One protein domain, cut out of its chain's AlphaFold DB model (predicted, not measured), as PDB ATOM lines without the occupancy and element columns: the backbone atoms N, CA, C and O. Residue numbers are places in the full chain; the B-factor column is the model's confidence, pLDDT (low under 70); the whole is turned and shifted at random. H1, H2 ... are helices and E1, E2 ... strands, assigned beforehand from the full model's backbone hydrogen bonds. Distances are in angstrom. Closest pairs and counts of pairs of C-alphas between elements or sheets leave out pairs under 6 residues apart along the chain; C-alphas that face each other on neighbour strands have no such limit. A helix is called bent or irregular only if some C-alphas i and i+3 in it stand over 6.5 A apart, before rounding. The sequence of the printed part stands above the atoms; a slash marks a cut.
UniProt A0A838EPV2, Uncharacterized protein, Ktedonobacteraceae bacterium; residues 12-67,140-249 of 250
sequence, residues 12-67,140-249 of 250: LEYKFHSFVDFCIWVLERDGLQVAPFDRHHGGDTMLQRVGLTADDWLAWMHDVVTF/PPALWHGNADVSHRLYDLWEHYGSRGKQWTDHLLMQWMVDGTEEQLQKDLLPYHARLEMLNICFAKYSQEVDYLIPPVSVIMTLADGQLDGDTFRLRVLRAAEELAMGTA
ATOM      1  N   LEU A  12      52.700   3.570  -0.765       89.50
ATOM      2  CA  LEU A  12      52.909   4.246   0.510       89.50
ATOM      3  C   LEU A  12      52.217   5.604   0.459       89.50
ATOM      4  O   LEU A  12      52.531   6.416  -0.411       89.50
ATOM      5  N   GLU A  13      51.320   5.874   1.399       90.00
ATOM      6  CA  GLU A  13      50.782   7.215   1.602       90.00
ATOM      7  C   GLU A  13      51.027   7.640   3.047       90.00
ATOM      8  O   GLU A  13      50.592   6.972   3.980       90.00
ATOM      9  N   TYR A  14      51.696   8.772   3.245       88.75
ATOM     10  CA  TYR A  14      51.826   9.396   4.556       88.75
ATOM     11  C   TYR A  14      51.478  10.875   4.469       88.75
ATOM     12  O   TYR A  14      51.963  11.603   3.604       88.75
ATOM     13  N   LYS A  15      50.593  11.329   5.355       88.06
ATOM     14  CA  LYS A  15      50.144  12.724   5.395       88.06
ATOM     15  C   LYS A  15      49.563  13.074   6.749       88.06
ATOM     16  O   LYS A  15      49.072  12.222   7.489       88.06
ATOM     17  N   PHE A  16      49.568  14.366   7.042       86.06
ATOM     18  CA  PHE A  16      48.779  14.883   8.142       86.06
ATOM     19  C   PHE A  16      47.320  14.881   7.786       86.06
ATOM     20  O   PHE A  16      46.912  15.339   6.712       86.06
ATOM     21  N   HIS A  17      46.543  14.385   8.731       87.94
ATOM     22  CA  HIS A  17      45.154  14.146   8.491       87.94
ATOM     23  C   HIS A  17      44.315  14.833   9.552       87.94
ATOM     24  O   HIS A  17      44.150  14.341  10.661       87.94
ATOM     25  N   SER A  18      43.719  15.963   9.171       91.44
ATOM     26  CA  SER A  18      42.909  16.783  10.076       91.44
ATOM     27  C   SER A  18      41.734  16.037  10.712       91.44
ATOM     28  O   SER A  18      41.284  16.439  11.773       91.44
ATOM     29  N   PHE A  19      41.226  14.971  10.088       94.62
ATOM     30  CA  PHE A  19      40.108  14.194  10.623       94.62
ATOM     31  C   PHE A  19      40.581  13.315  11.781       94.62
ATOM     32  O   PHE A  19      39.986  13.334  12.853       94.62
ATOM     33  N   VAL A  20      41.691  12.603  11.577       95.12
ATOM     34  CA  VAL A  20      42.362  11.787  12.598       95.12
ATOM     35  C   VAL A  20      42.872  12.668  13.736       95.12
ATOM     36  O   VAL A  20      42.611  12.383  14.902       95.12
ATOM     37  N   ASP A  21      43.545  13.771  13.400       95.12
ATOM     38  CA  ASP A  21      44.048  14.735  14.381       95.12
ATOM     39  C   ASP A  21      42.914  15.336  15.214       95.12
ATOM     40  O   ASP A  21      43.030  15.426  16.430       95.12
ATOM     41  N   PHE A  22      41.781  15.668  14.586       95.81
ATOM     42  CA  PHE A  22      40.598  16.124  15.306       95.81
ATOM     43  C   PHE A  22      40.079  15.084  16.300       95.81
ATOM     44  O   PHE A  22      39.775  15.439  17.434       95.81
ATOM     45  N   CYS A  23      39.995  13.810  15.913       97.31
ATOM     46  CA  CYS A  23      39.512  12.767  16.817       97.31
ATOM     47  C   CYS A  23      40.415  12.625  18.052       97.31
ATOM     48  O   CYS A  23      39.909  12.506  19.168       97.31
ATOM     49  N   ILE A  24      41.739  12.699  17.870       96.75
ATOM     50  CA  ILE A  24      42.711  12.690  18.975       96.75
ATOM     51  C   ILE A  24      42.595  13.965  19.816       96.75
ATOM     52  O   ILE A  24      42.556  13.896  21.044       96.75
ATOM     53  N   TRP A  25      42.458  15.126  19.179       96.06
ATOM     54  CA  TRP A  25      42.256  16.392  19.878       96.06
ATOM     55  C   TRP A  25      40.976  16.394  20.729       96.06
ATOM     56  O   TRP A  25      40.963  16.968  21.819       96.06
ATOM     57  N   VAL A  26      39.910  15.730  20.269       97.12
ATOM     58  CA  VAL A  26      38.674  15.538  21.040       97.12
ATOM     59  C   VAL A  26      38.946  14.776  22.342       97.12
ATOM     60  O   VAL A  26      38.431  15.198  23.379       97.12
ATOM     61  N   LEU A  27      39.786  13.728  22.323       96.56
ATOM     62  CA  LEU A  27      40.191  13.029  23.551       96.56
ATOM     63  C   LEU A  27      40.880  13.977  24.521       96.56
ATOM     64  O   LEU A  27      40.464  14.079  25.669       96.56
ATOM     65  N   GLU A  28      41.882  14.720  24.044       96.00
ATOM     66  CA  GLU A  28      42.634  15.657  24.882       96.00
ATOM     67  C   GLU A  28      41.741  16.760  25.458       96.00
ATOM     68  O   GLU A  28      41.907  17.176  26.607       96.00
ATOM     69  N   ARG A  29      40.775  17.244  24.670       96.44
ATOM     70  CA  ARG A  29      39.863  18.311  25.083       96.44
ATOM     71  C   ARG A  29      38.860  17.845  26.134       96.44
ATOM     72  O   ARG A  29      38.576  18.603  27.065       96.44
ATOM     73  N   ASP A  30      38.328  16.638  25.976       96.88
ATOM     74  CA  ASP A  30      37.362  16.052  26.903       96.88
ATOM     75  C   ASP A  30      38.034  15.420  28.134       96.88
ATOM     76  O   ASP A  30      37.477  15.435  29.230       96.88
ATOM     77  N   GLY A  31      39.265  14.932  27.989       96.62
ATOM     78  CA  GLY A  31      39.979  14.149  28.997       96.62
ATOM     79  C   GLY A  31      39.566  12.685  29.038       96.62
ATOM     80  O   GLY A  31      39.700  12.052  30.090       96.62
ATOM     81  N   LEU A  32      38.991  12.173  27.949       97.19
ATOM     82  CA  LEU A  32      38.583  10.778  27.842       97.19
ATOM     83  C   LEU A  32      39.827   9.911  27.631       97.19
ATOM     84  O   LEU A  32      40.490   9.998  26.604       97.19
ATOM     85  N   GLN A  33      40.137   9.052  28.600       97.56
ATOM     86  CA  GLN A  33      41.293   8.158  28.522       97.56
ATOM     87  C   GLN A  33      40.923   6.897  27.734       97.56
ATOM     88  O   GLN A  33      40.115   6.091  28.197       97.56
ATOM     89  N   VAL A  34      41.519   6.719  26.555       97.50
ATOM     90  CA  VAL A  34      41.307   5.546  25.691       97.50
ATOM     91  C   VAL A  34      42.663   4.977  25.328       97.50
ATOM     92  O   VAL A  34      43.431   5.664  24.673       97.50
ATOM     93  N   ALA A  35      42.984   3.744  25.719       96.19
ATOM     94  CA  ALA A  35      44.260   3.138  25.335       96.19
ATOM     95  C   ALA A  35      44.360   2.990  23.797       96.19
ATOM     96  O   ALA A  35      43.373   2.599  23.173       96.19
ATOM     97  N   PRO A  36      45.526   3.253  23.167       96.69
ATOM     98  CA  PRO A  36      46.808   3.686  23.752       96.69
ATOM     99  C   PRO A  36      46.972   5.215  23.952       96.69
ATOM    100  O   PRO A  36      48.054   5.685  24.295       96.69
ATOM    101  N   PHE A  37      45.921   6.003  23.737       97.06
ATOM    102  CA  PHE A  37      45.847   7.457  23.940       97.06
ATOM    103  C   PHE A  37      45.383   7.835  25.365       97.06
ATOM    104  O   PHE A  37      44.534   8.707  25.560       97.06
ATOM    105  N   ASP A  38      45.924   7.180  26.388       97.00
ATOM    106  CA  ASP A  38      45.478   7.278  27.786       97.00
ATOM    107  C   ASP A  38      46.430   8.092  28.679       97.00
ATOM    108  O   ASP A  38      46.415   7.991  29.910       97.00
ATOM    109  N   ARG A  39      47.300   8.899  28.066       94.75
ATOM    110  CA  ARG A  39      48.339   9.633  28.792       94.75
ATOM    111  C   ARG A  39      48.382  11.116  28.445       94.75
ATOM    112  O   ARG A  39      49.441  11.686  28.180       94.75
ATOM    113  N   HIS A  40      47.217  11.737  28.503       94.44
ATOM    114  CA  HIS A  40      47.031  13.179  28.406       94.44
ATOM    115  C   HIS A  40      46.404  13.716  29.700       94.44
ATOM    116  O   HIS A  40      45.841  12.966  30.503       94.44
ATOM    117  N   HIS A  41      46.517  15.022  29.934       93.50
ATOM    118  CA  HIS A  41      45.875  15.659  31.085       93.50
ATOM    119  C   HIS A  41      44.344  15.573  30.989       93.50
ATOM    120  O   HIS A  41      43.791  15.473  29.900       93.50
ATOM    121  N   GLY A  42      43.653  15.640  32.131       91.12
ATOM    122  CA  GLY A  42      42.190  15.711  32.140       91.12
ATOM    123  C   GLY A  42      41.660  16.932  31.376       91.12
ATOM    124  O   GLY A  42      42.300  17.986  31.358       91.12
ATOM    125  N   GLY A  43      40.485  16.778  30.772       94.94
ATOM    126  CA  GLY A  43      39.784  17.793  29.991       94.94
ATOM    127  C   GLY A  43      38.480  18.239  30.655       94.94
ATOM    128  O   GLY A  43      38.324  18.144  31.874       94.94
ATOM    129  N   ASP A  44      37.545  18.775  29.868       97.44
ATOM    130  CA  ASP A  44      36.292  19.340  30.394       97.44
ATOM    131  C   ASP A  44      35.205  18.294  30.721       97.44
ATOM    132  O   ASP A  44      34.225  18.620  31.404       97.44
ATOM    133  N   THR A  45      35.405  17.028  30.337       97.31
ATOM    134  CA  THR A  45      34.505  15.873  30.531       97.31
ATOM    135  C   THR A  45      33.098  16.062  29.953       97.31
ATOM    136  O   THR A  45      32.160  15.368  30.359       97.31
ATOM    137  N   MET A  46      32.893  17.040  29.066       97.88
ATOM    138  CA  MET A  46      31.561  17.391  28.574       97.88
ATOM    139  C   MET A  46      30.954  16.299  27.690       97.88
ATOM    140  O   MET A  46      29.767  16.018  27.839       97.88
ATOM    141  N   LEU A  47      31.742  15.660  26.822       97.88
ATOM    142  CA  LEU A  47      31.298  14.540  25.990       97.88
ATOM    143  C   LEU A  47      31.006  13.301  26.843       97.88
ATOM    144  O   LEU A  47      29.963  12.674  26.666       97.88
ATOM    145  N   GLN A  48      31.865  12.997  27.821       97.75
ATOM    146  CA  GLN A  48      31.621  11.918  28.789       97.75
ATOM    147  C   GLN A  48      30.285  12.088  29.528       97.75
ATOM    148  O   GLN A  48      29.521  11.134  29.669       97.75
ATOM    149  N   ARG A  49      29.951  13.313  29.960       98.06
ATOM    150  CA  ARG A  49      28.683  13.601  30.661       98.06
ATOM    151  C   ARG A  49      27.442  13.396  29.797       98.06
ATOM    152  O   ARG A  49      26.391  13.085  30.350       98.06
ATOM    153  N   VAL A  50      27.556  13.571  28.481       97.56
ATOM    154  CA  VAL A  50      26.468  13.295  27.527       97.56
ATOM    155  C   VAL A  50      26.532  11.876  26.950       97.56
ATOM    156  O   VAL A  50      25.746  11.525  26.072       97.56
ATOM    157  N   GLY A  51      27.415  11.026  27.482       97.81
ATOM    158  CA  GLY A  51      27.420   9.588  27.233       97.81
ATOM    159  C   GLY A  51      28.437   9.093  26.209       97.81
ATOM    160  O   GLY A  51      28.291   7.960  25.766       97.81
ATOM    161  N   LEU A  52      29.449   9.882  25.828       98.25
ATOM    162  CA  LEU A  52      30.576   9.352  25.053       98.25
ATOM    163  C   LEU A  52      31.423   8.424  25.934       98.25
ATOM    164  O   LEU A  52      31.977   8.862  26.945       98.25
ATOM    165  N   THR A  53      31.554   7.161  25.536       98.06
ATOM    166  CA  THR A  53      32.451   6.199  26.191       98.06
ATOM    167  C   THR A  53      33.741   5.988  25.393       98.06
ATOM    168  O   THR A  53      33.855   6.412  24.242       98.06
ATOM    169  N   ALA A  54      34.726   5.325  26.008       98.00
ATOM    170  CA  ALA A  54      35.975   4.958  25.341       98.00
ATOM    171  C   ALA A  54      35.742   4.040  24.129       98.00
ATOM    172  O   ALA A  54      36.330   4.266  23.073       98.00
ATOM    173  N   ASP A  55      34.850   3.055  24.267       98.19
ATOM    174  CA  ASP A  55      34.521   2.108  23.198       98.19
ATOM    175  C   ASP A  55      33.812   2.811  22.033       98.19
ATOM    176  O   ASP A  55      34.157   2.579  20.872       98.19
ATOM    177  N   ASP A  56      32.880   3.725  22.327       98.19
ATOM    178  CA  ASP A  56      32.187   4.471  21.275       98.19
ATOM    179  C   ASP A  56      33.138   5.411  20.525       98.19
ATOM    180  O   ASP A  56      33.071   5.514  19.299       98.19
ATOM    181  N   TRP A  57      34.044   6.088  21.244       98.19
ATOM    182  CA  TRP A  57      35.065   6.920  20.608       98.19
ATOM    183  C   TRP A  57      35.968   6.080  19.702       98.19
ATOM    184  O   TRP A  57      36.279   6.500  18.586       98.19
ATOM    185  N   LEU A  58      36.361   4.884  20.151       97.81
ATOM    186  CA  LEU A  58      37.221   3.995  19.376       97.81
ATOM    187  C   LEU A  58      36.534   3.533  18.088       97.81
ATOM    188  O   LEU A  58      37.146   3.583  17.022       97.81
ATOM    189  N   ALA A  59      35.264   3.130  18.179       97.62
ATOM    190  CA  ALA A  59      34.460   2.755  17.021       97.62
ATOM    191  C   ALA A  59      34.322   3.924  16.032       97.62
ATOM    192  O   ALA A  59      34.584   3.767  14.841       97.62
ATOM    193  N   TRP A  60      34.015   5.122  16.535       98.00
ATOM    194  CA  TRP A  60      33.926   6.328  15.714       98.00
ATOM    195  C   TRP A  60      35.251   6.679  15.021       98.00
ATOM    196  O   TRP A  60      35.262   7.005  13.836       98.00
ATOM    197  N   MET A  61      36.383   6.565  15.721       97.75
ATOM    198  CA  MET A  61      37.706   6.799  15.138       97.75
ATOM    199  C   MET A  61      38.009   5.829  13.984       97.75
ATOM    200  O   MET A  61      38.544   6.231  12.948       97.75
ATOM    201  N   HIS A  62      37.640   4.554  14.144       97.19
ATOM    202  CA  HIS A  62      37.748   3.544  13.087       97.19
ATOM    203  C   HIS A  62      36.886   3.893  11.871       97.19
ATOM    204  O   HIS A  62      37.379   3.816  10.742       97.19
ATOM    205  N   ASP A  63      35.646   4.338  12.085       97.12
ATOM    206  CA  ASP A  63      34.750   4.776  11.009       97.12
ATOM    207  C   ASP A  63      35.337   5.971  10.241       97.12
ATOM    208  O   ASP A  63      35.344   5.977   9.008       97.12
ATOM    209  N   VAL A  64      35.899   6.954  10.953       96.69
ATOM    210  CA  VAL A  64      36.548   8.136  10.361       96.69
ATOM    211  C   VAL A  64      37.720   7.741   9.461       96.69
ATOM    212  O   VAL A  64      37.807   8.199   8.317       96.69
ATOM    213  N   VAL A  65      38.613   6.879   9.953       95.50
ATOM    214  CA  VAL A  65      39.796   6.432   9.200       95.50
ATOM    215  C   VAL A  65      39.387   5.583   8.000       95.50
ATOM    216  O   VAL A  65      39.893   5.795   6.896       95.50
ATOM    217  N   THR A  66      38.432   4.672   8.185       94.69
ATOM    218  CA  THR A  66      37.933   3.791   7.123       94.69
ATOM    219  C   THR A  66      37.245   4.583   6.015       94.69
ATOM    220  O   THR A  66      37.554   4.385   4.837       94.69
ATOM    221  N   PHE A  67      36.356   5.516   6.372       94.31
ATOM    222  CA  PHE A  67      35.677   6.394   5.417       94.31
ATOM    223  C   PHE A  67      36.686   7.157   4.560       94.31
ATOM    224  O   PHE A  67      36.590   7.189   3.328       94.31
ATOM    225  N   PRO A 140      34.290  14.618  10.425       96.50
ATOM    226  CA  PRO A 140      34.289  13.548  11.425       96.50
ATOM    227  C   PRO A 140      33.023  13.471  12.300       96.50
ATOM    228  O   PRO A 140      32.513  12.364  12.470       96.50
ATOM    229  N   PRO A 141      32.437  14.586  12.797       97.44
ATOM    230  CA  PRO A 141      31.183  14.527  13.556       97.44
ATOM    231  C   PRO A 141      29.995  13.923  12.791       97.44
ATOM    232  O   PRO A 141      29.114  13.338  13.412       97.44
ATOM    233  N   ALA A 142      29.968  14.034  11.458       97.31
ATOM    234  CA  ALA A 142      28.905  13.476  10.618       97.31
ATOM    235  C   ALA A 142      28.936  11.942  10.554       97.31
ATOM    236  O   ALA A 142      27.938  11.324  10.199       97.31
ATOM    237  N   LEU A 143      30.076  11.332  10.895       97.38
ATOM    238  CA  LEU A 143      30.264   9.880  10.931       97.38
ATOM    239  C   LEU A 143      29.901   9.278  12.297       97.38
ATOM    240  O   LEU A 143      30.045   8.078  12.503       97.38
ATOM    241  N   TRP A 144      29.452  10.096  13.250       98.00
ATOM    242  CA  TRP A 144      28.990   9.620  14.546       98.00
ATOM    243  C   TRP A 144      27.545   9.110  14.465       98.00
ATOM    244  O   TRP A 144      26.631   9.857  14.116       98.00
ATOM    245  N   HIS A 145      27.325   7.858  14.872       97.44
ATOM    246  CA  HIS A 145      26.017   7.190  14.813       97.44
ATOM    247  C   HIS A 145      25.342   6.994  16.187       97.44
ATOM    248  O   HIS A 145      24.275   6.386  16.268       97.44
ATOM    249  N   GLY A 146      25.969   7.464  17.272       96.69
ATOM    250  CA  GLY A 146      25.507   7.262  18.648       96.69
ATOM    251  C   GLY A 146      24.561   8.355  19.159       96.69
ATOM    252  O   GLY A 146      23.676   8.837  18.456       96.69
ATOM    253  N   ASN A 147      24.750   8.767  20.416       97.88
ATOM    254  CA  ASN A 147      23.922   9.785  21.071       97.88
ATOM    255  C   ASN A 147      23.930  11.127  20.296       97.88
ATOM    256  O   ASN A 147      24.993  11.630  19.927       97.88
ATOM    257  N   ALA A 148      22.752  11.722  20.078       98.12
ATOM    258  CA  ALA A 148      22.592  13.001  19.382       98.12
ATOM    259  C   ALA A 148      23.256  14.185  20.111       98.12
ATOM    260  O   ALA A 148      23.799  15.072  19.454       98.12
ATOM    261  N   ASP A 149      23.277  14.182  21.446       98.25
ATOM    262  CA  ASP A 149      23.950  15.212  22.248       98.25
ATOM    263  C   ASP A 149      25.475  15.144  22.067       98.25
ATOM    264  O   ASP A 149      26.140  16.177  21.962       98.25
ATOM    265  N   VAL A 150      26.028  13.927  21.945       98.31
ATOM    266  CA  VAL A 150      27.439  13.719  21.580       98.31
ATOM    267  C   VAL A 150      27.697  14.274  20.180       98.31
ATOM    268  O   VAL A 150      28.630  15.053  20.008       98.31
ATOM    269  N   SER A 151      26.848  13.944  19.201       98.06
ATOM    270  CA  SER A 151      26.969  14.458  17.828       98.06
ATOM    271  C   SER A 151      26.992  15.989  17.790       98.06
ATOM    272  O   SER A 151      27.912  16.577  17.223       98.06
ATOM    273  N   HIS A 152      26.032  16.639  18.456       98.00
ATOM    274  CA  HIS A 152      25.954  18.099  18.533       98.00
ATOM    275  C   HIS A 152      27.248  18.694  19.097       98.00
ATOM    276  O   HIS A 152      27.837  19.600  18.510       98.00
ATOM    277  N   ARG A 153      27.746  18.126  20.201       97.81
ATOM    278  CA  ARG A 153      28.984  18.590  20.823       97.81
ATOM    279  C   ARG A 153      30.210  18.361  19.938       97.81
ATOM    280  O   ARG A 153      31.106  19.203  19.928       97.81
ATOM    281  N   LEU A 154      30.271  17.255  19.196       98.00
ATOM    282  CA  LEU A 154      31.343  17.004  18.231       98.00
ATOM    283  C   LEU A 154      31.337  18.048  17.103       98.00
ATOM    284  O   LEU A 154      32.410  18.499  16.708       98.00
ATOM    285  N   TYR A 155      30.167  18.486  16.626       97.31
ATOM    286  CA  TYR A 155      30.068  19.580  15.652       97.31
ATOM    287  C   TYR A 155      30.586  20.905  16.211       97.31
ATOM    288  O   TYR A 155      31.431  21.528  15.568       97.31
ATOM    289  N   ASP A 156      30.179  21.286  17.427       96.19
ATOM    290  CA  ASP A 156      30.712  22.487  18.085       96.19
ATOM    291  C   ASP A 156      32.244  22.430  18.153       96.19
ATOM    292  O   ASP A 156      32.948  23.387  17.828       96.19
ATOM    293  N   LEU A 157      32.785  21.285  18.575       96.19
ATOM    294  CA  LEU A 157      34.221  21.062  18.691       96.19
ATOM    295  C   LEU A 157      34.929  21.141  17.333       96.19
ATOM    296  O   LEU A 157      36.015  21.714  17.261       96.19
ATOM    297  N   TRP A 158      34.326  20.621  16.263       95.50
ATOM    298  CA  TRP A 158      34.874  20.689  14.906       95.50
ATOM    299  C   TRP A 158      34.984  22.128  14.393       95.50
ATOM    300  O   TRP A 158      36.016  22.505  13.834       95.50
ATOM    301  N   GLU A 159      33.972  22.960  14.649       93.56
ATOM    302  CA  GLU A 159      34.018  24.388  14.310       93.56
ATOM    303  C   GLU A 159      35.139  25.123  15.064       93.56
ATOM    304  O   GLU A 159      35.825  25.976  14.495       93.56
ATOM    305  N   HIS A 160      35.373  24.761  16.331       92.69
ATOM    306  CA  HIS A 160      36.411  25.370  17.171       92.69
ATOM    307  C   HIS A 160      37.826  24.872  16.873       92.69
ATOM    308  O   HIS A 160      38.790  25.620  17.069       92.69
ATOM    309  N   TYR A 161      37.964  23.614  16.455       91.88
ATOM    310  CA  TYR A 161      39.251  22.970  16.214       91.88
ATOM    311  C   TYR A 161      40.090  23.792  15.223       91.88
ATOM    312  O   TYR A 161      41.254  24.097  15.500       91.88
ATOM    313  N   GLY A 162      39.475  24.262  14.130       76.31
ATOM    314  CA  GLY A 162      40.159  25.021  13.081       76.31
ATOM    315  C   GLY A 162      41.295  24.220  12.427       76.31
ATOM    316  O   GLY A 162      41.680  23.147  12.875       76.31
ATOM    317  N   SER A 163      41.891  24.711  11.341       65.38
ATOM    318  CA  SER A 163      42.974  23.989  10.645       65.38
ATOM    319  C   SER A 163      44.328  24.068  11.382       65.38
ATOM    320  O   SER A 163      45.346  24.415  10.778       65.38
ATOM    321  N   ARG A 164      44.358  23.803  12.695       67.81
ATOM    322  CA  ARG A 164      45.503  24.057  13.589       67.81
ATOM    323  C   ARG A 164      46.739  23.184  13.337       67.81
ATOM    324  O   ARG A 164      47.796  23.505  13.870       67.81
ATOM    325  N   GLY A 165      46.661  22.147  12.501       61.66
ATOM    326  CA  GLY A 165      47.775  21.212  12.286       61.66
ATOM    327  C   GLY A 165      48.438  21.209  10.904       61.66
ATOM    328  O   GLY A 165      49.391  20.468  10.703       61.66
ATOM    329  N   LYS A 166      48.005  22.029   9.932       68.94
ATOM    330  CA  LYS A 166      48.541  21.894   8.560       68.94
ATOM    331  C   LYS A 166      50.022  22.296   8.429       68.94
ATOM    332  O   LYS A 166      50.762  21.656   7.697       68.94
ATOM    333  N   GLN A 167      50.459  23.336   9.140       72.12
ATOM    334  CA  GLN A 167      51.753  23.982   8.873       72.12
ATOM    335  C   GLN A 167      52.985  23.147   9.256       72.12
ATOM    336  O   GLN A 167      54.025  23.297   8.622       72.12
ATOM    337  N   TRP A 168      52.906  22.294  10.281       72.94
ATOM    338  CA  TRP A 168      54.085  21.565  10.764       72.94
ATOM    339  C   TRP A 168      54.408  20.333   9.911       72.94
ATOM    340  O   TRP A 168      55.572  19.994   9.721       72.94
ATOM    341  N   THR A 169      53.395  19.694   9.339       72.25
ATOM    342  CA  THR A 169      53.575  18.470   8.552       72.25
ATOM    343  C   THR A 169      54.278  18.743   7.237       72.25
ATOM    344  O   THR A 169      55.185  18.007   6.865       72.25
ATOM    345  N   ASP A 170      53.916  19.841   6.571       78.31
ATOM    346  CA  ASP A 170      54.580  20.259   5.336       78.31
ATOM    347  C   ASP A 170      56.097  20.417   5.562       78.31
ATOM    348  O   ASP A 170      56.887  20.098   4.679       78.31
ATOM    349  N   HIS A 171      56.526  20.830   6.761       81.88
ATOM    350  CA  HIS A 171      57.943  20.936   7.104       81.88
ATOM    351  C   HIS A 171      58.638  19.571   7.241       81.88
ATOM    352  O   HIS A 171      59.706  19.381   6.661       81.88
ATOM    353  N   LEU A 172      58.030  18.613   7.952       78.31
ATOM    354  CA  LEU A 172      58.605  17.271   8.137       78.31
ATOM    355  C   LEU A 172      58.713  16.502   6.817       78.31
ATOM    356  O   LEU A 172      59.752  15.911   6.532       78.31
ATOM    357  N   LEU A 173      57.672  16.565   5.981       77.81
ATOM    358  CA  LEU A 173      57.676  15.909   4.670       77.81
ATOM    359  C   LEU A 173      58.811  16.444   3.789       77.81
ATOM    360  O   LEU A 173      59.498  15.677   3.122       77.81
ATOM    361  N   MET A 174      59.041  17.760   3.820       79.88
ATOM    362  CA  MET A 174      60.147  18.377   3.087       79.88
ATOM    363  C   MET A 174      61.509  17.941   3.627       79.88
ATOM    364  O   MET A 174      62.429  17.734   2.840       79.88
ATOM    365  N   GLN A 175      61.648  17.772   4.943       83.62
ATOM    366  CA  GLN A 175      62.890  17.300   5.551       83.62
ATOM    367  C   GLN A 175      63.239  15.868   5.111       83.62
ATOM    368  O   GLN A 175      64.359  15.639   4.657       83.62
ATOM    369  N   TRP A 176      62.280  14.937   5.160       82.38
ATOM    370  CA  TRP A 176      62.510  13.530   4.796       82.38
ATOM    371  C   TRP A 176      62.777  13.304   3.306       82.38
ATOM    372  O   TRP A 176      63.477  12.366   2.922       82.38
ATOM    373  N   MET A 177      62.233  14.165   2.443       75.06
ATOM    374  CA  MET A 177      62.592  14.146   1.023       75.06
ATOM    375  C   MET A 177      64.047  14.579   0.800       75.06
ATOM    376  O   MET A 177      64.701  14.085  -0.115       75.06
ATOM    377  N   VAL A 178      64.568  15.501   1.617       80.69
ATOM    378  CA  VAL A 178      65.934  16.032   1.469       80.69
ATOM    379  C   VAL A 178      66.991  15.073   2.017       80.69
ATOM    380  O   VAL A 178      68.073  14.980   1.438       80.69
ATOM    381  N   ASP A 179      66.706  14.365   3.110       89.06
ATOM    382  CA  ASP A 179      67.670  13.457   3.752       89.06
ATOM    383  C   ASP A 179      67.679  12.026   3.174       89.06
ATOM    384  O   ASP A 179      68.541  11.224   3.533       89.06
ATOM    385  N   GLY A 180      66.772  11.715   2.239       90.69
ATOM    386  CA  GLY A 180      66.689  10.411   1.572       90.69
ATOM    387  C   GLY A 180      65.946   9.335   2.372       90.69
ATOM    388  O   GLY A 180      65.918   8.176   1.946       90.69
ATOM    389  N   THR A 181      65.315   9.697   3.494       91.88
ATOM    390  CA  THR A 181      64.539   8.770   4.334       91.88
ATOM    391  C   THR A 181      63.454   8.054   3.534       91.88
ATOM    392  O   THR A 181      63.283   6.845   3.687       91.88
ATOM    393  N   GLU A 182      62.748   8.762   2.645       88.62
ATOM    394  CA  GLU A 182      61.684   8.172   1.820       88.62
ATOM    395  C   GLU A 182      62.208   7.065   0.892       88.62
ATOM    396  O   GLU A 182      61.633   5.977   0.839       88.62
ATOM    397  N   GLU A 183      63.318   7.306   0.185       89.31
ATOM    398  CA  GLU A 183      63.896   6.318  -0.735       89.31
ATOM    399  C   GLU A 183      64.331   5.057   0.020       89.31
ATOM    400  O   GLU A 183      64.108   3.930  -0.434       89.31
ATOM    401  N   GLN A 184      64.947   5.243   1.188       93.69
ATOM    402  CA  GLN A 184      65.366   4.132   2.025       93.69
ATOM    403  C   GLN A 184      64.149   3.356   2.541       93.69
ATOM    404  O   GLN A 184      64.088   2.139   2.367       93.69
ATOM    405  N   LEU A 185      63.137   4.053   3.066       94.31
ATOM    406  CA  LEU A 185      61.896   3.450   3.543       94.31
ATOM    407  C   LEU A 185      61.198   2.616   2.458       94.31
ATOM    408  O   LEU A 185      60.772   1.496   2.736       94.31
ATOM    409  N   GLN A 186      61.129   3.105   1.216       92.69
ATOM    410  CA  GLN A 186      60.558   2.344   0.099       92.69
ATOM    411  C   GLN A 186      61.298   1.019  -0.147       92.69
ATOM    412  O   GLN A 186      60.663  -0.008  -0.391       92.69
ATOM    413  N   LYS A 187      62.636   1.006  -0.058       93.88
ATOM    414  CA  LYS A 187      63.428  -0.229  -0.205       93.88
ATOM    415  C   LYS A 187      63.149  -1.210   0.926       93.88
ATOM    416  O   LYS A 187      63.020  -2.408   0.677       93.88
ATOM    417  N   ASP A 188      63.041  -0.711   2.151       96.81
ATOM    418  CA  ASP A 188      62.812  -1.552   3.327       96.81
ATOM    419  C   ASP A 188      61.387  -2.091   3.417       96.81
ATOM    420  O   ASP A 188      61.167  -3.123   4.051       96.81
ATOM    421  N   LEU A 189      60.426  -1.434   2.762       96.00
ATOM    422  CA  LEU A 189      59.046  -1.905   2.696       96.00
ATOM    423  C   LEU A 189      58.817  -2.997   1.640       96.00
ATOM    424  O   LEU A 189      57.814  -3.712   1.716       96.00
ATOM    425  N   LEU A 190      59.775  -3.220   0.729       94.75
ATOM    426  CA  LEU A 190      59.694  -4.225  -0.339       94.75
ATOM    427  C   LEU A 190      59.240  -5.627   0.132       94.75
ATOM    428  O   LEU A 190      58.402  -6.230  -0.544       94.75
ATOM    429  N   PRO A 191      59.697  -6.169   1.286       95.88
ATOM    430  CA  PRO A 191      59.254  -7.477   1.783       95.88
ATOM    431  C   PRO A 191      57.764  -7.556   2.166       95.88
ATOM    432  O   PRO A 191      57.225  -8.656   2.332       95.88
ATOM    433  N   TYR A 192      57.087  -6.418   2.338       95.19
ATOM    434  CA  TYR A 192      55.673  -6.355   2.716       95.19
ATOM    435  C   TYR A 192      54.742  -6.160   1.515       95.19
ATOM    436  O   TYR A 192      53.547  -6.415   1.645       95.19
ATOM    437  N   HIS A 193      55.265  -5.814   0.331       92.75
ATOM    438  CA  HIS A 193      54.452  -5.514  -0.860       92.75
ATOM    439  C   HIS A 193      53.583  -6.688  -1.336       92.75
ATOM    440  O   HIS A 193      52.574  -6.489  -2.002       92.75
ATOM    441  N   ALA A 194      53.962  -7.925  -1.003       90.75
ATOM    442  CA  ALA A 194      53.177  -9.112  -1.343       90.75
ATOM    443  C   ALA A 194      51.981  -9.353  -0.401       90.75
ATOM    444  O   ALA A 194      51.117 -10.168  -0.717       90.75
ATOM    445  N   ARG A 195      51.956  -8.706   0.773       93.00
ATOM    446  CA  ARG A 195      50.974  -8.939   1.851       93.00
ATOM    447  C   ARG A 195      50.103  -7.724   2.146       93.00
ATOM    448  O   ARG A 195      48.981  -7.881   2.616       93.00
ATOM    449  N   LEU A 196      50.625  -6.534   1.879       91.88
ATOM    450  CA  LEU A 196      49.909  -5.275   1.974       91.88
ATOM    451  C   LEU A 196      49.758  -4.730   0.564       91.88
ATOM    452  O   LEU A 196      50.755  -4.599  -0.129       91.88
ATOM    453  N   GLU A 197      48.543  -4.398   0.138       89.06
ATOM    454  CA  GLU A 197      48.329  -3.685  -1.133       89.06
ATOM    455  C   GLU A 197      48.769  -2.213  -1.020       89.06
ATOM    456  O   GLU A 197      49.217  -1.590  -1.982       89.06
ATOM    457  N   MET A 198      48.663  -1.664   0.188       91.81
ATOM    458  CA  MET A 198      48.895  -0.264   0.514       91.81
ATOM    459  C   MET A 198      49.318  -0.147   1.981       91.81
ATOM    460  O   MET A 198      48.980  -1.015   2.787       91.81
ATOM    461  N   LEU A 199      50.029   0.922   2.329       94.81
ATOM    462  CA  LEU A 199      50.261   1.337   3.711       94.81
ATOM    463  C   LEU A 199      49.923   2.824   3.860       94.81
ATOM    464  O   LEU A 199      50.563   3.673   3.237       94.81
ATOM    465  N   ASN A 200      48.929   3.121   4.696       94.50
ATOM    466  CA  ASN A 200      48.463   4.472   4.988       94.50
ATOM    467  C   ASN A 200      48.950   4.906   6.368       94.50
ATOM    468  O   ASN A 200      48.583   4.314   7.380       94.50
ATOM    469  N   ILE A 201      49.732   5.976   6.424       95.38
ATOM    470  CA  ILE A 201      50.232   6.557   7.667       95.38
ATOM    471  C   ILE A 201      49.519   7.891   7.886       95.38
ATOM    472  O   ILE A 201      49.710   8.866   7.153       95.38
ATOM    473  N   CYS A 202      48.666   7.932   8.904       94.12
ATOM    474  CA  CYS A 202      47.960   9.133   9.327       94.12
ATOM    475  C   CYS A 202      48.722   9.791  10.475       94.12
ATOM    476  O   CYS A 202      48.735   9.269  11.592       94.12
ATOM    477  N   PHE A 203      49.325  10.952  10.221       93.38
ATOM    478  CA  PHE A 203      49.950  11.720  11.292       93.38
ATOM    479  C   PHE A 203      48.922  12.526  12.074       93.38
ATOM    480  O   PHE A 203      48.048  13.176  11.489       93.38
ATOM    481  N   ALA A 204      49.101  12.528  13.390       93.38
ATOM    482  CA  ALA A 204      48.361  13.367  14.315       93.38
ATOM    483  C   ALA A 204      49.286  13.920  15.401       93.38
ATOM    484  O   ALA A 204      50.312  13.331  15.751       93.38
ATOM    485  N   LYS A 205      48.924  15.072  15.944       92.06
ATOM    486  CA  LYS A 205      49.582  15.644  17.102       92.06
ATOM    487  C   LYS A 205      49.033  14.981  18.355       92.06
ATOM    488  O   LYS A 205      47.825  14.857  18.527       92.06
ATOM    489  N   TYR A 206      49.936  14.592  19.242       94.25
ATOM    490  CA  TYR A 206      49.572  14.108  20.561       94.25
ATOM    491  C   TYR A 206      50.709  14.380  21.536       94.25
ATOM    492  O   TYR A 206      51.862  14.517  21.132       94.25
ATOM    493  N   SER A 207      50.398  14.449  22.826       92.12
ATOM    494  CA  SER A 207      51.416  14.646  23.866       92.12
ATOM    495  C   SER A 207      52.450  13.513  23.957       92.12
ATOM    496  O   SER A 207      53.512  13.715  24.542       92.12
ATOM    497  N   GLN A 208      52.164  12.338  23.386       94.38
ATOM    498  CA  GLN A 208      53.060  11.177  23.393       94.38
ATOM    499  C   GLN A 208      53.161  10.530  22.023       94.38
ATOM    500  O   GLN A 208      52.276  10.685  21.182       94.38
ATOM    501  N   GLU A 209      54.226   9.764  21.822       95.62
ATOM    502  CA  GLU A 209      54.384   8.901  20.658       95.62
ATOM    503  C   GLU A 209      53.559   7.627  20.832       95.62
ATOM    504  O   GLU A 209      53.718   6.875  21.795       95.62
ATOM    505  N   VAL A 210      52.660   7.407  19.886       96.81
ATOM    506  CA  VAL A 210      51.720   6.300  19.837       96.81
ATOM    507  C   VAL A 210      51.642   5.837  18.389       96.81
ATOM    508  O   VAL A 210      51.496   6.651  17.476       96.81
ATOM    509  N   ASP A 211      51.722   4.523  18.205       97.38
ATOM    510  CA  ASP A 211      51.434   3.850  16.944       97.38
ATOM    511  C   ASP A 211      50.164   3.026  17.150       97.38
ATOM    512  O   ASP A 211      50.155   2.062  17.917       97.38
ATOM    513  N   TYR A 212      49.072   3.442  16.513       97.62
ATOM    514  CA  TYR A 212      47.787   2.760  16.611       97.62
ATOM    515  C   TYR A 212      47.394   2.178  15.255       97.62
ATOM    516  O   TYR A 212      47.166   2.909  14.290       97.62
ATOM    517  N   LEU A 213      47.350   0.848  15.180       96.75
ATOM    518  CA  LEU A 213      47.058   0.119  13.950       96.75
ATOM    519  C   LEU A 213      45.552   0.029  13.716       96.75
ATOM    520  O   LEU A 213      44.792  -0.369  14.598       96.75
ATOM    521  N   ILE A 214      45.140   0.341  12.491       95.38
ATOM    522  CA  ILE A 214      43.780   0.163  11.990       95.38
ATOM    523  C   ILE A 214      43.873  -0.764  10.774       95.38
ATOM    524  O   ILE A 214      44.201  -0.324   9.665       95.38
ATOM    525  N   PRO A 215      43.646  -2.075  10.976       93.19
ATOM    526  CA  PRO A 215      43.675  -3.044   9.894       93.19
ATOM    527  C   PRO A 215      42.710  -2.679   8.753       93.19
ATOM    528  O   PRO A 215      41.664  -2.079   8.996       93.19
ATOM    529  N   PRO A 216      43.025  -3.076   7.506       92.75
ATOM    530  CA  PRO A 216      44.166  -3.920   7.133       92.75
ATOM    531  C   PRO A 216      45.462  -3.160   6.806       92.75
ATOM    532  O   PRO A 216      46.499  -3.797   6.661       92.75
ATOM    533  N   VAL A 217      45.428  -1.833   6.646       94.69
ATOM    534  CA  VAL A 217      46.524  -1.093   5.979       94.69
ATOM    535  C   VAL A 217      46.856   0.264   6.594       94.69
ATOM    536  O   VAL A 217      47.709   0.968   6.060       94.69
ATOM    537  N   SER A 218      46.190   0.667   7.672       96.50
ATOM    538  CA  SER A 218      46.329   2.017   8.214       96.50
ATOM    539  C   SER A 218      47.049   2.003   9.561       96.50
ATOM    540  O   SER A 218      46.827   1.133  10.400       96.50
ATOM    541  N   VAL A 219      47.908   2.991   9.786       97.38
ATOM    542  CA  VAL A 219      48.520   3.284  11.084       97.38
ATOM    543  C   VAL A 219      48.349   4.763  11.391       97.38
ATOM    544  O   VAL A 219      48.626   5.629  10.561       97.38
ATOM    545  N   ILE A 220      47.888   5.057  12.599       96.94
ATOM    546  CA  ILE A 220      47.916   6.401  13.157       96.94
ATOM    547  C   ILE A 220      49.210   6.535  13.934       96.94
ATOM    548  O   ILE A 220      49.440   5.801  14.894       96.94
ATOM    549  N   MET A 221      50.045   7.468  13.497       96.69
ATOM    550  CA  MET A 221      51.347   7.728  14.085       96.69
ATOM    551  C   MET A 221      51.320   9.111  14.717       96.69
ATOM    552  O   MET A 221      51.218  10.123  14.017       96.69
ATOM    553  N   THR A 222      51.387   9.172  16.045       95.12
ATOM    554  CA  THR A 222      51.410  10.462  16.733       95.12
ATOM    555  C   THR A 222      52.823  10.984  16.917       95.12
ATOM    556  O   THR A 222      53.769  10.211  17.131       95.12
ATOM    557  N   LEU A 223      52.953  12.309  16.838       91.81
ATOM    558  CA  LEU A 223      54.212  13.013  17.048       91.81
ATOM    559  C   LEU A 223      54.143  13.848  18.325       91.81
ATOM    560  O   LEU A 223      53.346  14.791  18.409       91.81
ATOM    561  N   ALA A 224      55.016  13.527  19.280       89.75
ATOM    562  CA  ALA A 224      55.268  14.379  20.431       89.75
ATOM    563  C   ALA A 224      56.057  15.615  19.967       89.75
ATOM    564  O   ALA A 224      57.017  15.507  19.208       89.75
ATOM    565  N   ASP A 225      55.601  16.807  20.353       84.50
ATOM    566  CA  ASP A 225      56.255  18.092  20.050       84.50
ATOM    567  C   ASP A 225      56.493  18.415  18.558       84.50
ATOM    568  O   ASP A 225      57.155  19.397  18.223       84.50
ATOM    569  N   GLY A 226      55.891  17.647  17.642       79.50
ATOM    570  CA  GLY A 226      55.997  17.860  16.196       79.50
ATOM    571  C   GLY A 226      57.376  17.548  15.609       79.50
ATOM    572  O   GLY A 226      57.670  18.009  14.507       79.50
ATOM    573  N   GLN A 227      58.218  16.794  16.323       81.62
ATOM    574  CA  GLN A 227      59.513  16.332  15.826       81.62
ATOM    575  C   GLN A 227      59.488  14.820  15.613       81.62
ATOM    576  O   GLN A 227      58.956  14.078  16.433       81.62
ATOM    577  N   LEU A 228      60.059  14.372  14.495       86.06
ATOM    578  CA  LEU A 228      60.280  12.961  14.205       86.06
ATOM    579  C   LEU A 228      61.456  12.854  13.231       86.06
ATOM    580  O   LEU A 228      61.356  13.276  12.077       86.06
ATOM    581  N   ASP A 229      62.589  12.345  13.710       91.25
ATOM    582  CA  ASP A 229      63.743  12.104  12.847       91.25
ATOM    583  C   ASP A 229      63.475  10.940  11.879       91.25
ATOM    584  O   ASP A 229      62.612  10.089  12.118       91.25
ATOM    585  N   GLY A 230      64.202  10.924  10.760       91.62
ATOM    586  CA  GLY A 230      63.972   9.966   9.680       91.62
ATOM    587  C   GLY A 230      64.196   8.505  10.079       91.62
ATOM    588  O   GLY A 230      63.435   7.633   9.653       91.62
ATOM    589  N   ASP A 231      65.175   8.224  10.945       94.62
ATOM    590  CA  ASP A 231      65.469   6.861  11.401       94.62
ATOM    591  C   ASP A 231      64.361   6.335  12.320       94.62
ATOM    592  O   ASP A 231      63.875   5.213  12.134       94.62
ATOM    593  N   THR A 232      63.908   7.160  13.271       94.50
ATOM    594  CA  THR A 232      62.780   6.831  14.153       94.50
ATOM    595  C   THR A 232      61.489   6.656  13.358       94.50
ATOM    596  O   THR A 232      60.776   5.672  13.570       94.50
ATOM    597  N   PHE A 233      61.200   7.552  12.404       94.38
ATOM    598  CA  PHE A 233      60.058   7.410  11.496       94.38
ATOM    599  C   PHE A 233      60.094   6.063  10.776       94.38
ATOM    600  O   PHE A 233      59.155   5.270  10.873       94.38
ATOM    601  N   ARG A 234      61.207   5.774  10.097       95.88
ATOM    602  CA  ARG A 234      61.401   4.548   9.328       95.88
ATOM    603  C   ARG A 234      61.211   3.303  10.190       95.88
ATOM    604  O   ARG A 234      60.498   2.390   9.779       95.88
ATOM    605  N   LEU A 235      61.799   3.265  11.388       97.31
ATOM    606  CA  LEU A 235      61.655   2.136  12.308       97.31
ATOM    607  C   LEU A 235      60.189   1.906  12.708       97.31
ATOM    608  O   LEU A 235      59.716   0.768  12.661       97.31
ATOM    609  N   ARG A 236      59.465   2.974  13.064       96.94
ATOM    610  CA  ARG A 236      58.044   2.897  13.442       96.94
ATOM    611  C   ARG A 236      57.178   2.409  12.281       96.94
ATOM    612  O   ARG A 236      56.338   1.531  12.473       96.94
ATOM    613  N   VAL A 237      57.427   2.898  11.063       96.94
ATOM    614  CA  VAL A 237      56.702   2.452   9.862       96.94
ATOM    615  C   VAL A 237      56.951   0.979   9.563       96.94
ATOM    616  O   VAL A 237      56.000   0.250   9.289       96.94
ATOM    617  N   LEU A 238      58.202   0.515   9.633       97.75
ATOM    618  CA  LEU A 238      58.531  -0.887   9.362       97.75
ATOM    619  C   LEU A 238      57.874  -1.829  10.366       97.75
ATOM    620  O   LEU A 238      57.340  -2.864   9.968       97.75
ATOM    621  N   ARG A 239      57.851  -1.444  11.644       97.94
ATOM    622  CA  ARG A 239      57.143  -2.194  12.680       97.94
ATOM    623  C   ARG A 239      55.640  -2.261  12.400       97.94
ATOM    624  O   ARG A 239      55.064  -3.343  12.436       97.94
ATOM    625  N   ALA A 240      55.015  -1.129  12.072       97.31
ATOM    626  CA  ALA A 240      53.594  -1.092  11.735       97.31
ATOM    627  C   ALA A 240      53.272  -1.952  10.501       97.31
ATOM    628  O   ALA A 240      52.292  -2.696  10.503       97.31
ATOM    629  N   ALA A 241      54.115  -1.894   9.466       97.12
ATOM    630  CA  ALA A 241      53.972  -2.708   8.263       97.12
ATOM    631  C   ALA A 241      54.089  -4.209   8.567       97.12
ATOM    632  O   ALA A 241      53.307  -5.000   8.042       97.12
ATOM    633  N   GLU A 242      55.031  -4.607   9.423       97.25
ATOM    634  CA  GLU A 242      55.182  -5.994   9.856       97.25
ATOM    635  C   GLU A 242      53.937  -6.495  10.594       97.25
ATOM    636  O   GLU A 242      53.384  -7.534  10.226       97.25
ATOM    637  N   GLU A 243      53.462  -5.738  11.585       96.38
ATOM    638  CA  GLU A 243      52.287  -6.094  12.383       96.38
ATOM    639  C   GLU A 243      51.014  -6.176  11.514       96.38
ATOM    640  O   GLU A 243      50.293  -7.179  11.569       96.38
ATOM    641  N   LEU A 244      50.780  -5.198  10.630       96.06
ATOM    642  CA  LEU A 244      49.656  -5.219   9.682       96.06
ATOM    643  C   LEU A 244      49.753  -6.402   8.705       96.06
ATOM    644  O   LEU A 244      48.762  -7.092   8.469       96.06
ATOM    645  N   ALA A 245      50.946  -6.692   8.176       95.38
ATOM    646  CA  ALA A 245      51.161  -7.793   7.236       95.38
ATOM    647  C   ALA A 245      51.040  -9.188   7.876       95.38
ATOM    648  O   ALA A 245      50.922 -10.178   7.152       95.38
ATOM    649  N   MET A 246      51.133  -9.294   9.205       94.69
ATOM    650  CA  MET A 246      50.850 -10.531   9.942       94.69
ATOM    651  C   MET A 246      49.358 -10.674  10.266       94.69
ATOM    652  O   MET A 246      48.838 -11.788  10.232       94.69
ATOM    653  N   GLY A 247      48.667  -9.564  10.548       90.12
ATOM    654  CA  GLY A 247      47.239  -9.552  10.881       90.12
ATOM    655  C   GLY A 247      46.300  -9.874   9.714       90.12
ATOM    656  O   GLY A 247      45.156 -10.244   9.944       90.12
ATOM    657  N   THR A 248      46.758  -9.783   8.464       71.25
ATOM    658  CA  THR A 248      45.952 -10.115   7.273       71.25
ATOM    659  C   THR A 248      45.866 -11.616   6.967       71.25
ATOM    660  O   THR A 248      45.167 -12.005   6.035       71.25
ATOM    661  N   ALA A 249      46.560 -12.470   7.728       60.88
ATOM    662  CA  ALA A 249      46.632 -13.915   7.483       60.88
ATOM    663  C   ALA A 249      45.573 -14.759   8.230       60.88
ATOM    664  O   ALA A 249      45.640 -15.989   8.172       60.88
TER     665      ALA A 249
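What this domain is: This is residues 12 to 67 and 140 to 249 of the 250 residues of an uncharacterized protein of Ktedonobacteraceae bacterium (UniProt A0A838EPV2). A small four-stranded sheet lies between helices in three layers, with H6 and H8 over one face and H1 and H3 over the other. H1 and H3 also belong to a helical lobe with H5 and the short H2 and H4 at one end of the domain, while H7 packs beside H8 at the other end. The printed part has 166 residues, with eight named helices and four named strands in the order E1 H1 H2 H3 H4 H5 H6 H7 E2 E3 E4 H8. The mixed sheet runs E1 E2 E4 E3, with only E4 and E3 antiparallel. The class is mixed, helices and strands; the whole is compact, with a radius of gyration of the C-alphas of 16.5 A and spans of 48 by 36 by 25 A.

How they stand to each other: E1, residues 12 to 16, is parallel to E2, residues 198 to 205; N 201 and O 13 are within hydrogen-bond range at 2.8 A. H1, residues 18 to 30, is the hub and lies over E2 at a height over the sheet of 8.9 A; their closest C-alphas are Asp 21 and Ala 204, 4.5 A. Its residue 30 only just touches H2, residues 46 to 49, with 3 pairs of C-alphas within 8 A, the closest Asp 30 and Met 46 at 6.2 A. Its residues 19 to 23 touch H3, residues 54 to 67, at a shallow tilt of 12 degrees, opposite ways; the closest C-alphas are Cys 23 and Met 61, 6.5 A. H4, residues 140 to 143, touches H5, residues 148 to 161, closest at C-alphas Pro 141 and Leu 154, 5.3 A. H6, residues 166 to 179, runs along E1 on the face opposite H1, at 6 degrees on the local plane. H7, residues 181 to 192, only grazes the sheet; it is irregular, C-alphas 188 and 191 being 7.1 A apart. E3, residues 211 to 214, and E4, residues 218 to 223, form a hairpin, with N 214 and O 218 at 2.8 A; E4 is parallel to E2, with N 219 and O 200 at 2.8 A. H8, residues 230 to 247, touches H7 at a shallow tilt of 17 degrees, the same way, closest at C-alphas Thr 181 and Gly 230, 5.5 A. Every O i to N i+4 pair is within hydrogen-bond range in H1, H3, H5 and H8, but 8 of 10 in H6 and 5 of 8 in H7; H2 and H4 are too short for such a pair.

Where its parts are: E1 begins at C-alpha 12 (52.909, 4.246, 0.510). H3 measures 20.0 A, H6 21.5 A, E2 23.0 A and H8 25.7 A, ending at C-alpha 247 (47.239, -9.552, 10.881).

The domain as a whole: The C-alphas farthest apart are Arg 49 and Lys 187, 48.5 A. Residues 68 to 139 are not printed; C-alphas 67 and 140 are 9.4 A apart across the cut. The link from H1 to H2 is long. Residues 163 to 166 and 249 have pLDDT under 70.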